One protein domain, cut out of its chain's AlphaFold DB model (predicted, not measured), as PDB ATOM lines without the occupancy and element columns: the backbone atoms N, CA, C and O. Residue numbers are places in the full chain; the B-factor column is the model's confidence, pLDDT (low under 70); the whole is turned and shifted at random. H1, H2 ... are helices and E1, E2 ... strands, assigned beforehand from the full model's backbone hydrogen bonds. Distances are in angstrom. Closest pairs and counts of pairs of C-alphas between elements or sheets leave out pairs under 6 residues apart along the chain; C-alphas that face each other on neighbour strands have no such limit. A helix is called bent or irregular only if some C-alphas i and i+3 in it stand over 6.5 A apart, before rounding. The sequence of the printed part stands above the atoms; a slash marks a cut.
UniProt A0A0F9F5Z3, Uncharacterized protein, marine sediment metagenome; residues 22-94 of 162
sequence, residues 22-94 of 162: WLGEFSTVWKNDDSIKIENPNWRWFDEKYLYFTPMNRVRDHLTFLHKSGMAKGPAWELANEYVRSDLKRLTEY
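Overview. This is residues 22 to 94 of the 162 residues of an uncharacterized protein of marine sediment metagenome (UniProt A0A0F9F5Z3). One long helix, H2, runs along much of an elongated domain; the shorter helix H1 folds back over its earlier part as a helical hairpin, and a small two-stranded hairpin, E1 and E2, sits over its residues 83 to 92. A long looping stretch with no named element, residues 28 to 51, joins the two strands, and its residues 36 to 37 make a short antiparallel pairing with residues 52 to 53 of E2. The printed part has 73 residues, with two named strands followed by two named helices in the order E1, E2, H1, H2; the sheet order is E1 - E2, antiparallel, and the class is mixed, helices and strands. The whole is only just compact, close to loose, with a radius of gyration of the C-alphas of 13.1 A, and its C-alphas span 41 by 22 by 20 A.

Along the chain. E1 is residues 24 to 27, 10.2 A from first to last C-alpha, and begins with C-alpha 24 at (346.759, 225.915, 492.407). E2 is residues 52 to 55, 9.9 A long. H1 is residues 59 to 68, 14.4 A long, and begins with C-alpha 59 at (337.949, 234.421, 492.632). H2 is residues 73 to 93, 30.3 A long, and ends with C-alpha 93 at (354.214, 227.570, 503.492).

Arrangement. E1 and E2 form a hairpin, antiparallel with 162 degrees between their directions. C-alphas 24 and 55 face each other at 4.0 A. N 25 and O 54 are within hydrogen-bond range at 2.9 A, and so are N 54 and O 25 at 2.8 A. The closest C-alphas of E2 and H2 are those of Pro 55 and Val 84, 6.5 A apart. The closest of E1 and H2 are those of Gly 24 and Asp 87, 7.5 A apart. H1 and H2 touch, with the C-alphas of Val 59 and Ala 80 closest at 5.3 A. They run opposite ways at a steep tilt of 45 degrees. E1 and H1 are apart. In H1 and H2 every O i to N i+4 pair is within hydrogen-bond range, and neither helix is bent.

Size, cuts and confidence. The two C-alphas farthest apart are those of Glu 48 and Gly 70, at 40.8 A. The first and last printed C-alphas, those of Trp 22 and Tyr 94, are 12.8 A apart. The printed part has no cut. The link from E1 to E2 is long, with 24 residues; the links from E2 to H1 and from H1 to H2 are tight, with 3 and 4 residues. The mean pLDDT of the printed part is 82.8, and the 12 residues from 39 to 50 are under 70.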
ATOM      1  N   TRP A  22     345.348 221.067 494.365       85.88
ATOM      2  CA  TRP A  22     344.013 221.648 494.497       85.88
ATOM      3  C   TRP A  22     344.024 223.112 494.964       85.88
ATOM      4  O   TRP A  22     343.015 223.793 494.792       85.88
ATOM      5  N   LEU A  23     345.133 223.611 495.518       88.94
ATOM      6  CA  LEU A  23     345.308 225.028 495.861       88.94
ATOM      7  C   LEU A  23     345.619 225.854 494.602       88.94
ATOM      8  O   LEU A  23     345.155 226.985 494.442       88.94
ATOM      9  N   GLY A  24     346.369 225.281 493.661       90.00
ATOM     10  CA  GLY A  24     346.759 225.915 492.407       90.00
ATOM     11  C   GLY A  24     348.218 225.670 492.045       90.00
ATOM     12  O   GLY A  24     348.873 224.774 492.567       90.00
ATOM     13  N   GLU A  25     348.738 226.485 491.132       88.75
ATOM     14  CA  GLU A  25     350.062 226.280 490.546       88.75
ATOM     15  C   GLU A  25     350.877 227.571 490.425       88.75
ATOM     16  O   GLU A  25     350.359 228.663 490.162       88.75
ATOM     17  N   PHE A  26     352.197 227.429 490.550       87.12
ATOM     18  CA  PHE A  26     353.145 228.507 490.293       87.12
ATOM     19  C   PHE A  26     353.605 228.525 488.835       87.12
ATOM     20  O   PHE A  26     353.750 227.494 488.178       87.12
ATOM     21  N   SER A  27     353.856 229.723 488.306       83.88
ATOM     22  CA  SER A  27     354.344 229.901 486.941       83.88
ATOM     23  C   SER A  27     355.291 231.089 486.793       83.88
ATOM     24  O   SER A  27     355.201 232.103 487.486       83.88
ATOM     25  N   THR A  28     356.215 230.969 485.845       83.50
ATOM     26  CA  THR A  28     357.116 232.054 485.435       83.50
ATOM     27  C   THR A  28     356.450 233.010 484.439       83.50
ATOM     28  O   THR A  28     356.959 234.103 484.192       83.50
ATOM     29  N   VAL A  29     355.297 232.625 483.883       84.12
ATOM     30  CA  VAL A  29     354.534 233.397 482.896       84.12
ATOM     31  C   VAL A  29     353.127 233.696 483.402       84.12
ATOM     32  O   VAL A  29     352.531 232.908 484.133       84.12
ATOM     33  N   TRP A  30     352.586 234.842 482.993       85.00
ATOM     34  CA  TRP A  30     351.188 235.179 483.238       85.00
ATOM     35  C   TRP A  30     350.294 234.211 482.458       85.00
ATOM     36  O   TRP A  30     350.393 234.153 481.230       85.00
ATOM     37  N   LYS A  31     349.443 233.442 483.147       84.44
ATOM     38  CA  LYS A  31     348.587 232.436 482.500       84.44
ATOM     39  C   LYS A  31     347.228 233.003 482.104       84.44
ATOM     40  O   LYS A  31     346.759 232.726 481.002       84.44
ATOM     41  N   ASN A  32     346.585 233.773 482.980       84.25
ATOM     42  CA  ASN A  32     345.256 234.336 482.737       84.25
ATOM     43  C   ASN A  32     344.940 235.497 483.698       84.25
ATOM     44  O   ASN A  32     345.720 235.797 484.592       84.25
ATOM     45  N   ASP A  33     343.785 236.141 483.515       82.62
ATOM     46  CA  ASP A  33     343.335 237.290 484.323       82.62
ATOM     47  C   ASP A  33     343.132 236.986 485.817       82.62
ATOM     48  O   ASP A  33     343.035 237.916 486.615       82.62
ATOM     49  N   ASP A  34     343.045 235.709 486.192       83.06
ATOM     50  CA  ASP A  34     342.922 235.264 487.580       83.06
ATOM     51  C   ASP A  34     344.304 234.957 488.206       83.06
ATOM     52  O   ASP A  34     344.388 234.671 489.401       83.06
ATOM     53  N   SER A  35     345.395 235.035 487.429       85.31
ATOM     54  CA  SER A  35     346.760 234.906 487.941       85.31
ATOM     55  C   SER A  35     347.112 236.079 488.865       85.31
ATOM     56  O   SER A  35     346.832 237.243 488.586       85.31
ATOM     57  N   ILE A  36     347.797 235.779 489.962       84.00
ATOM     58  CA  ILE A  36     348.281 236.756 490.934       84.00
ATOM     59  C   ILE A  36     349.778 236.917 490.752       84.00
ATOM     60  O   ILE A  36     350.527 235.943 490.804       84.00
ATOM     61  N   LYS A  37     350.230 238.160 490.574       82.88
ATOM     62  CA  LYS A  37     351.657 238.470 490.580       82.88
ATOM     63  C   LYS A  37     352.194 238.433 492.007       82.88
ATOM     64  O   LYS A  37     351.667 239.093 492.903       82.88
ATOM     65  N   ILE A  38     353.265 237.679 492.196       78.62
ATOM     66  CA  ILE A  38     353.947 237.534 493.475       78.62
ATOM     67  C   ILE A  38     354.903 238.725 493.627       78.62
ATOM     68  O   ILE A  38     356.043 238.691 493.181       78.62
ATOM     69  N   GLU A  39     354.410 239.831 494.192       67.94
ATOM     70  CA  GLU A  39     355.208 241.054 494.413       67.94
ATOM     71  C   GLU A  39     355.690 241.214 495.862       67.94
ATOM     72  O   GLU A  39     356.397 242.171 496.174       67.94
ATOM     73  N   ASN A  40     355.297 240.315 496.771       59.12
ATOM     74  CA  ASN A  40     355.512 240.511 498.199       59.12
ATOM     75  C   ASN A  40     356.922 240.063 498.639       59.12
ATOM     76  O   ASN A  40     357.200 238.864 498.674       59.12
ATOM     77  N   PRO A  41     357.794 240.992 499.078       51.44
ATOM     78  CA  PRO A  41     359.143 240.677 499.537       51.44
ATOM     79  C   PRO A  41     359.181 239.994 500.909       51.44
ATOM     80  O   PRO A  41     360.277 239.772 501.413       51.44
ATOM     81  N   ASN A  42     358.035 239.712 501.542       50.91
ATOM     82  CA  ASN A  42     357.939 238.874 502.740       50.91
ATOM     83  C   ASN A  42     357.728 237.392 502.402       50.91
ATOM     84  O   ASN A  42     357.916 236.546 503.269       50.91
ATOM     85  N   TRP A  43     357.417 237.055 501.149       58.94
ATOM     86  CA  TRP A  43     357.378 235.672 500.665       58.94
ATOM     87  C   TRP A  43     358.778 235.240 500.194       58.94
ATOM     88  O   TRP A  43     358.958 234.723 499.098       58.94
ATOM     89  N   ARG A  44     359.803 235.515 501.021       46.44
ATOM     90  CA  ARG A  44     361.246 235.367 500.703       46.44
ATOM     91  C   ARG A  44     361.730 233.933 500.514       46.44
ATOM     92  O   ARG A  44     362.894 233.729 500.196       46.44
ATOM     93  N   TRP A  45     360.866 232.959 500.745       53.06
ATOM     94  CA  TRP A  45     361.194 231.531 500.707       53.06
ATOM     95  C   TRP A  45     360.905 230.903 499.343       53.06
ATOM     96  O   TRP A  45     360.997 229.694 499.162       53.06
ATOM     97  N   PHE A  46     360.538 231.746 498.386       52.09
ATOM     98  CA  PHE A  46     360.092 231.365 497.071       52.09
ATOM     99  C   PHE A  46     361.288 231.252 496.112       52.09
ATOM    100  O   PHE A  46     362.120 232.158 496.068       52.09
ATOM    101  N   ASP A  47     361.391 230.152 495.349       54.38
ATOM    102  CA  ASP A  47     362.376 230.044 494.261       54.38
ATOM    103  C   ASP A  47     362.115 231.223 493.317       54.38
ATOM    104  O   ASP A  47     361.044 231.297 492.706       54.38
ATOM    105  N   GLU A  48     363.069 232.159 493.229       55.94
ATOM    106  CA  GLU A  48     362.971 233.458 492.529       55.94
ATOM    107  C   GLU A  48     362.532 233.337 491.052       55.94
ATOM    108  O   GLU A  48     362.314 234.333 490.361       55.94
ATOM    109  N   LYS A  49     362.412 232.105 490.550       61.47
ATOM    110  CA  LYS A  49     361.972 231.739 489.211       61.47
ATOM    111  C   LYS A  49     360.482 231.950 488.962       61.47
ATOM    112  O   LYS A  49     360.165 232.368 487.847       61.47
ATOM    113  N   TYR A  50     359.571 231.656 489.898       67.62
ATOM    114  CA  TYR A  50     358.135 231.857 489.621       67.62
ATOM    115  C   TYR A  50     357.662 233.243 490.051       67.62
ATOM    116  O   TYR A  50     357.943 233.727 491.141       67.62
ATOM    117  N   LEU A  51     356.942 233.895 489.144       79.00
ATOM    118  CA  LEU A  51     356.513 235.288 489.273       79.00
ATOM    119  C   LEU A  51     355.003 235.395 489.500       79.00
ATOM    120  O   LEU A  51     354.505 236.458 489.878       79.00
ATOM    121  N   TYR A  52     354.277 234.303 489.251       84.75
ATOM    122  CA  TYR A  52     352.826 234.264 489.259       84.75
ATOM    123  C   TYR A  52     352.307 233.006 489.947       84.75
ATOM    124  O   TYR A  52     352.881 231.925 489.816       84.75
ATOM    125  N   PHE A  53     351.176 233.154 490.624       87.69
ATOM    126  CA  PHE A  53     350.355 232.074 491.149       87.69
ATOM    127  C   PHE A  53     349.030 232.040 490.393       87.69
ATOM    128  O   PHE A  53     348.437 233.087 490.147       87.69
ATOM    129  N   THR A  54     348.566 230.858 490.003       90.38
ATOM    130  CA  THR A  54     347.234 230.668 489.424       90.38
ATOM    131  C   THR A  54     346.462 229.710 490.324       90.38
ATOM    132  O   THR A  54     346.834 228.537 490.379       90.38
ATOM    133  N   PRO A  55     345.424 230.178 491.037       91.25
ATOM    134  CA  PRO A  55     344.650 229.310 491.910       91.25
ATOM    135  C   PRO A  55     343.843 228.302 491.092       91.25
ATOM    136  O   PRO A  55     343.404 228.605 489.976       91.25
ATOM    137  N   MET A  56     343.617 227.120 491.661       91.38
ATOM    138  CA  MET A  56     342.746 226.115 491.044       91.38
ATOM    139  C   MET A  56     341.291 226.601 491.028       91.38
ATOM    140  O   MET A  56     340.635 226.580 489.985       91.38
ATOM    141  N   ASN A  57     340.818 227.111 492.170       88.88
ATOM    142  CA  ASN A  57     339.526 227.780 492.299       88.88
ATOM    143  C   ASN A  57     339.706 229.290 492.148       88.88
ATOM    144  O   ASN A  57     340.401 229.945 492.924       88.88
ATOM    145  N   ARG A  58     339.080 229.881 491.133       89.25
ATOM    146  CA  ARG A  58     339.280 231.303 490.832       89.25
ATOM    147  C   ARG A  58     338.406 232.156 491.739       89.25
ATOM    148  O   ARG A  58     337.329 231.741 492.166       89.25
ATOM    149  N   VAL A  59     338.776 233.427 491.912       88.06
ATOM    150  CA  VAL A  59     337.949 234.421 492.632       88.06
ATOM    151  C   VAL A  59     336.505 234.432 492.105       88.06
ATOM    152  O   VAL A  59     335.550 234.533 492.875       88.06
ATOM    153  N   ARG A  60     336.318 234.287 490.786       88.31
ATOM    154  CA  ARG A  60     334.991 234.243 490.146       88.31
ATOM    155  C   ARG A  60     334.165 233.013 490.529       88.31
ATOM    156  O   ARG A  60     332.936 233.121 490.611       88.31
ATOM    157  N   ASP A  61     334.812 231.884 490.789       90.19
ATOM    158  CA  ASP A  61     334.145 230.648 491.199       90.19
ATOM    159  C   ASP A  61     333.626 230.795 492.635       90.19
ATOM    160  O   ASP A  61     332.433 230.595 492.887       90.19
ATOM    161  N   HIS A  62     334.468 231.311 493.540       90.44
ATOM    162  CA  HIS A  62     334.062 231.664 494.905       90.44
ATOM    163  C   HIS A  62     332.924 232.691 494.922       90.44
ATOM    164  O   HIS A  62     331.928 232.498 495.615       90.44
ATOM    165  N   LEU A  63     333.006 233.753 494.116       92.00
ATOM    166  CA  LEU A  63     331.934 234.750 493.995       92.00
ATOM    167  C   LEU A  63     330.604 234.139 493.559       92.00
ATOM    168  O   LEU A  63     329.547 234.511 494.070       92.00
ATOM    169  N   THR A  64     330.647 233.213 492.602       91.69
ATOM    170  CA  THR A  64     329.448 232.527 492.113       91.69
ATOM    171  C   THR A  64     328.800 231.720 493.232       91.69
ATOM    172  O   THR A  64     327.577 231.758 493.383       91.69
ATOM    173  N   PHE A  65     329.603 231.027 494.038       92.25
ATOM    174  CA  PHE A  65     329.129 230.300 495.210       92.25
ATOM    175  C   PHE A  65     328.563 231.240 496.289       92.25
ATOM    176  O   PHE A  65     327.415 231.082 496.697       92.25
ATOM    177  N   LEU A  66     329.306 232.275 496.689       93.75
ATOM    178  CA  LEU A  66     328.907 233.209 497.749       93.75
ATOM    179  C   LEU A  66     327.619 233.974 497.413       93.75
ATOM    180  O   LEU A  66     326.759 234.155 498.278       93.75
ATOM    181  N   HIS A  67     327.428 234.371 496.152       92.19
ATOM    182  CA  HIS A  67     326.172 234.981 495.714       92.19
ATOM    183  C   HIS A  67     324.995 234.000 495.749       92.19
ATOM    184  O   HIS A  67     323.893 234.399 496.126       92.19
ATOM    185  N   LYS A  68     325.202 232.725 495.387       93.44
ATOM    186  CA  LYS A  68     324.158 231.690 495.513       93.44
ATOM    187  C   LYS A  68     323.743 231.478 496.970       93.44
ATOM    188  O   LYS A  68     322.573 231.216 497.222       93.44
ATOM    189  N   SER A  69     324.666 231.673 497.909       92.50
ATOM    190  CA  SER A  69     324.409 231.638 499.354       92.50
ATOM    191  C   SER A  69     323.765 232.924 499.904       92.50
ATOM    192  O   SER A  69     323.543 233.031 501.106       92.50
ATOM    193  N   GLY A  70     323.454 233.908 499.050       94.38
ATOM    194  CA  GLY A  70     322.769 235.148 499.435       94.38
ATOM    195  C   GLY A  70     323.681 236.253 499.978       94.38
ATOM    196  O   GLY A  70     323.179 237.247 500.503       94.38
ATOM    197  N   MET A  71     325.006 236.117 499.858       94.38
ATOM    198  CA  MET A  71     325.947 237.134 500.326       94.38
ATOM    199  C   MET A  71     325.910 238.389 499.441       94.38
ATOM    200  O   MET A  71     325.815 238.313 498.215       94.38
ATOM    201  N   ALA A  72     326.012 239.567 500.058       93.50
ATOM    202  CA  ALA A  72     326.082 240.832 499.333       93.50
ATOM    203  C   ALA A  72     327.391 240.957 498.530       93.50
ATOM    204  O   ALA A  72     328.445 240.495 498.960       93.50
ATOM    205  N   LYS A  73     327.335 241.661 497.390       89.38
ATOM    206  CA  LYS A  73     328.438 241.757 496.416       89.38
ATOM    207  C   LYS A  73     329.778 242.221 497.003       89.38
ATOM    208  O   LYS A  73     330.811 241.675 496.635       89.38
ATOM    209  N   GLY A  74     329.769 243.249 497.855       91.31
ATOM    210  CA  GLY A  74     330.990 243.798 498.464       91.31
ATOM    211  C   GLY A  74     331.692 242.773 499.365       91.31
ATOM    212  O   GLY A  74     332.793 242.351 499.027       91.31
ATOM    213  N   PRO A  75     331.023 242.294 500.430       93.31
ATOM    214  CA  PRO A  75     331.557 241.244 501.298       93.31
ATOM    215  C   PRO A  75     331.944 239.960 500.554       93.31
ATOM    216  O   PRO A  75     332.984 239.376 500.838       93.31
ATOM    217  N   ALA A  76     331.155 239.546 499.554       92.75
ATOM    218  CA  ALA A  76     331.472 238.369 498.746       92.75
ATOM    219  C   ALA A  76     332.788 238.533 497.974       92.75
ATOM    220  O   ALA A  76     333.555 237.582 497.853       92.75
ATOM    221  N   TRP A  77     333.065 239.734 497.460       90.81
ATOM    222  CA  TRP A  77     334.322 240.033 496.780       90.81
ATOM    223  C   TRP A  77     335.515 239.982 497.727       90.81
ATOM    224  O   TRP A  77     336.537 239.391 497.380       90.81
ATOM    225  N   GLU A  78     335.395 240.578 498.911       91.31
ATOM    226  CA  GLU A  78     336.455 240.561 499.923       91.31
ATOM    227  C   GLU A  78     336.784 239.127 500.347       91.31
ATOM    228  O   GLU A  78     337.940 238.716 500.241       91.31
ATOM    229  N   LEU A  79     335.761 238.340 500.685       92.25
ATOM    230  CA  LEU A  79     335.920 236.953 501.109       92.25
ATOM    231  C   LEU A  79     336.464 236.047 499.990       92.25
ATOM    232  O   LEU A  79     337.347 235.229 500.225       92.25
ATOM    233  N   ALA A  80     336.006 236.218 498.745       90.81
ATOM    234  CA  ALA A  80     336.537 235.464 497.606       90.81
ATOM    235  C   ALA A  80     338.032 235.737 497.356       90.81
ATOM    236  O   ALA A  80     338.775 234.831 496.986       90.81
ATOM    237  N   ASN A  81     338.483 236.981 497.552       89.00
ATOM    238  CA  ASN A  81     339.905 237.316 497.459       89.00
ATOM    239  C   ASN A  81     340.702 236.757 498.642       89.00
ATOM    240  O   ASN A  81     341.869 236.410 498.475       89.00
ATOM    241  N   GLU A  82     340.099 236.701 499.828       90.00
ATOM    242  CA  GLU A  82     340.719 236.120 501.014       90.00
ATOM    243  C   GLU A  82     340.992 234.624 500.841       90.00
ATOM    244  O   GLU A  82     342.116 234.205 501.107       90.00
ATOM    245  N   TYR A  83     340.046 233.855 500.284       89.38
ATOM    246  CA  TYR A  83     340.263 232.434 499.971       89.38
ATOM    247  C   TYR A  83     341.482 232.223 499.071       89.38
ATOM    248  O   TYR A  83     342.416 231.526 499.447       89.38
ATOM    249  N   VAL A  84     341.547 232.929 497.940       89.19
ATOM    250  CA  VAL A  84     342.668 232.790 496.999       89.19
ATOM    251  C   VAL A  84     344.008 233.222 497.615       89.19
ATOM    252  O   VAL A  84     345.057 232.651 497.316       89.19
ATOM    253  N   ARG A  85     344.009 234.238 498.489       86.38
ATOM    254  CA  ARG A  85     345.220 234.640 499.227       86.38
ATOM    255  C   ARG A  85     345.635 233.598 500.259       86.38
ATOM    256  O   ARG A  85     346.834 233.431 500.469       86.38
ATOM    257  N   SER A  86     344.671 232.935 500.894       87.31
ATOM    258  CA  SER A  86     344.927 231.823 501.807       87.31
ATOM    259  C   SER A  86     345.563 230.656 501.061       87.31
ATOM    260  O   SER A  86     346.591 230.154 501.503       87.31
ATOM    261  N   ASP A  87     345.046 230.307 499.881       89.69
ATOM    262  CA  ASP A  87     345.597 229.219 499.067       89.69
ATOM    263  C   ASP A  87     347.038 229.497 498.637       89.69
ATOM    264  O   ASP A  87     347.920 228.649 498.774       89.69
ATOM    265  N   LEU A  88     347.302 230.732 498.194       86.38
ATOM    266  CA  LEU A  88     348.655 231.194 497.903       86.38
ATOM    267  C   LEU A  88     349.564 231.062 499.129       86.38
ATOM    268  O   LEU A  88     350.666 230.532 499.021       86.38
ATOM    269  N   LYS A  89     349.100 231.519 500.297       83.88
ATOM    270  CA  LYS A  89     349.863 231.432 501.544       83.88
ATOM    271  C   LYS A  89     350.185 229.973 501.894       83.88
ATOM    272  O   LYS A  89     351.352 229.660 502.117       83.88
ATOM    273  N   ARG A  90     349.190 229.084 501.863       86.50
ATOM    274  CA  ARG A  90     349.334 227.648 502.153       86.50
ATOM    275  C   ARG A  90     350.336 226.977 501.224       86.50
ATOM    276  O   ARG A  90     351.236 226.296 501.703       86.50
ATOM    277  N   LEU A  91     350.267 227.247 499.920       84.50
ATOM    278  CA  LEU A  91     351.253 226.741 498.961       84.50
ATOM    279  C   LEU A  91     352.667 227.263 499.223       84.50
ATOM    280  O   LEU A  91     353.630 226.519 499.064       84.50
ATOM    281  N   THR A  92     352.817 228.533 499.613       78.88
ATOM    282  CA  THR A  92     354.142 229.083 499.945       78.88
ATOM    283  C   THR A  92     354.720 228.529 501.247       78.88
ATOM    284  O   THR A  92     355.938 228.506 501.397       78.88
ATOM    285  N   GLU A  93     353.862 228.093 502.167       80.19
ATOM    286  CA  GLU A  93     354.214 227.570 503.492       80.19
ATOM    287  C   GLU A  93     354.271 226.028 503.533       80.19
ATOM    288  O   GLU A  93     354.641 225.455 504.562       80.19
ATOM    289  N   TYR A  94     353.944 225.359 502.418       81.12
ATOM    290  CA  TYR A  94     353.826 223.904 502.335       81.12
ATOM    291  C   TYR A  94     355.138 223.193 502.688       81.12
ATOM    292  O   TYR A  94     356.183 223.473 502.096       81.12
TER     293      TYR A  94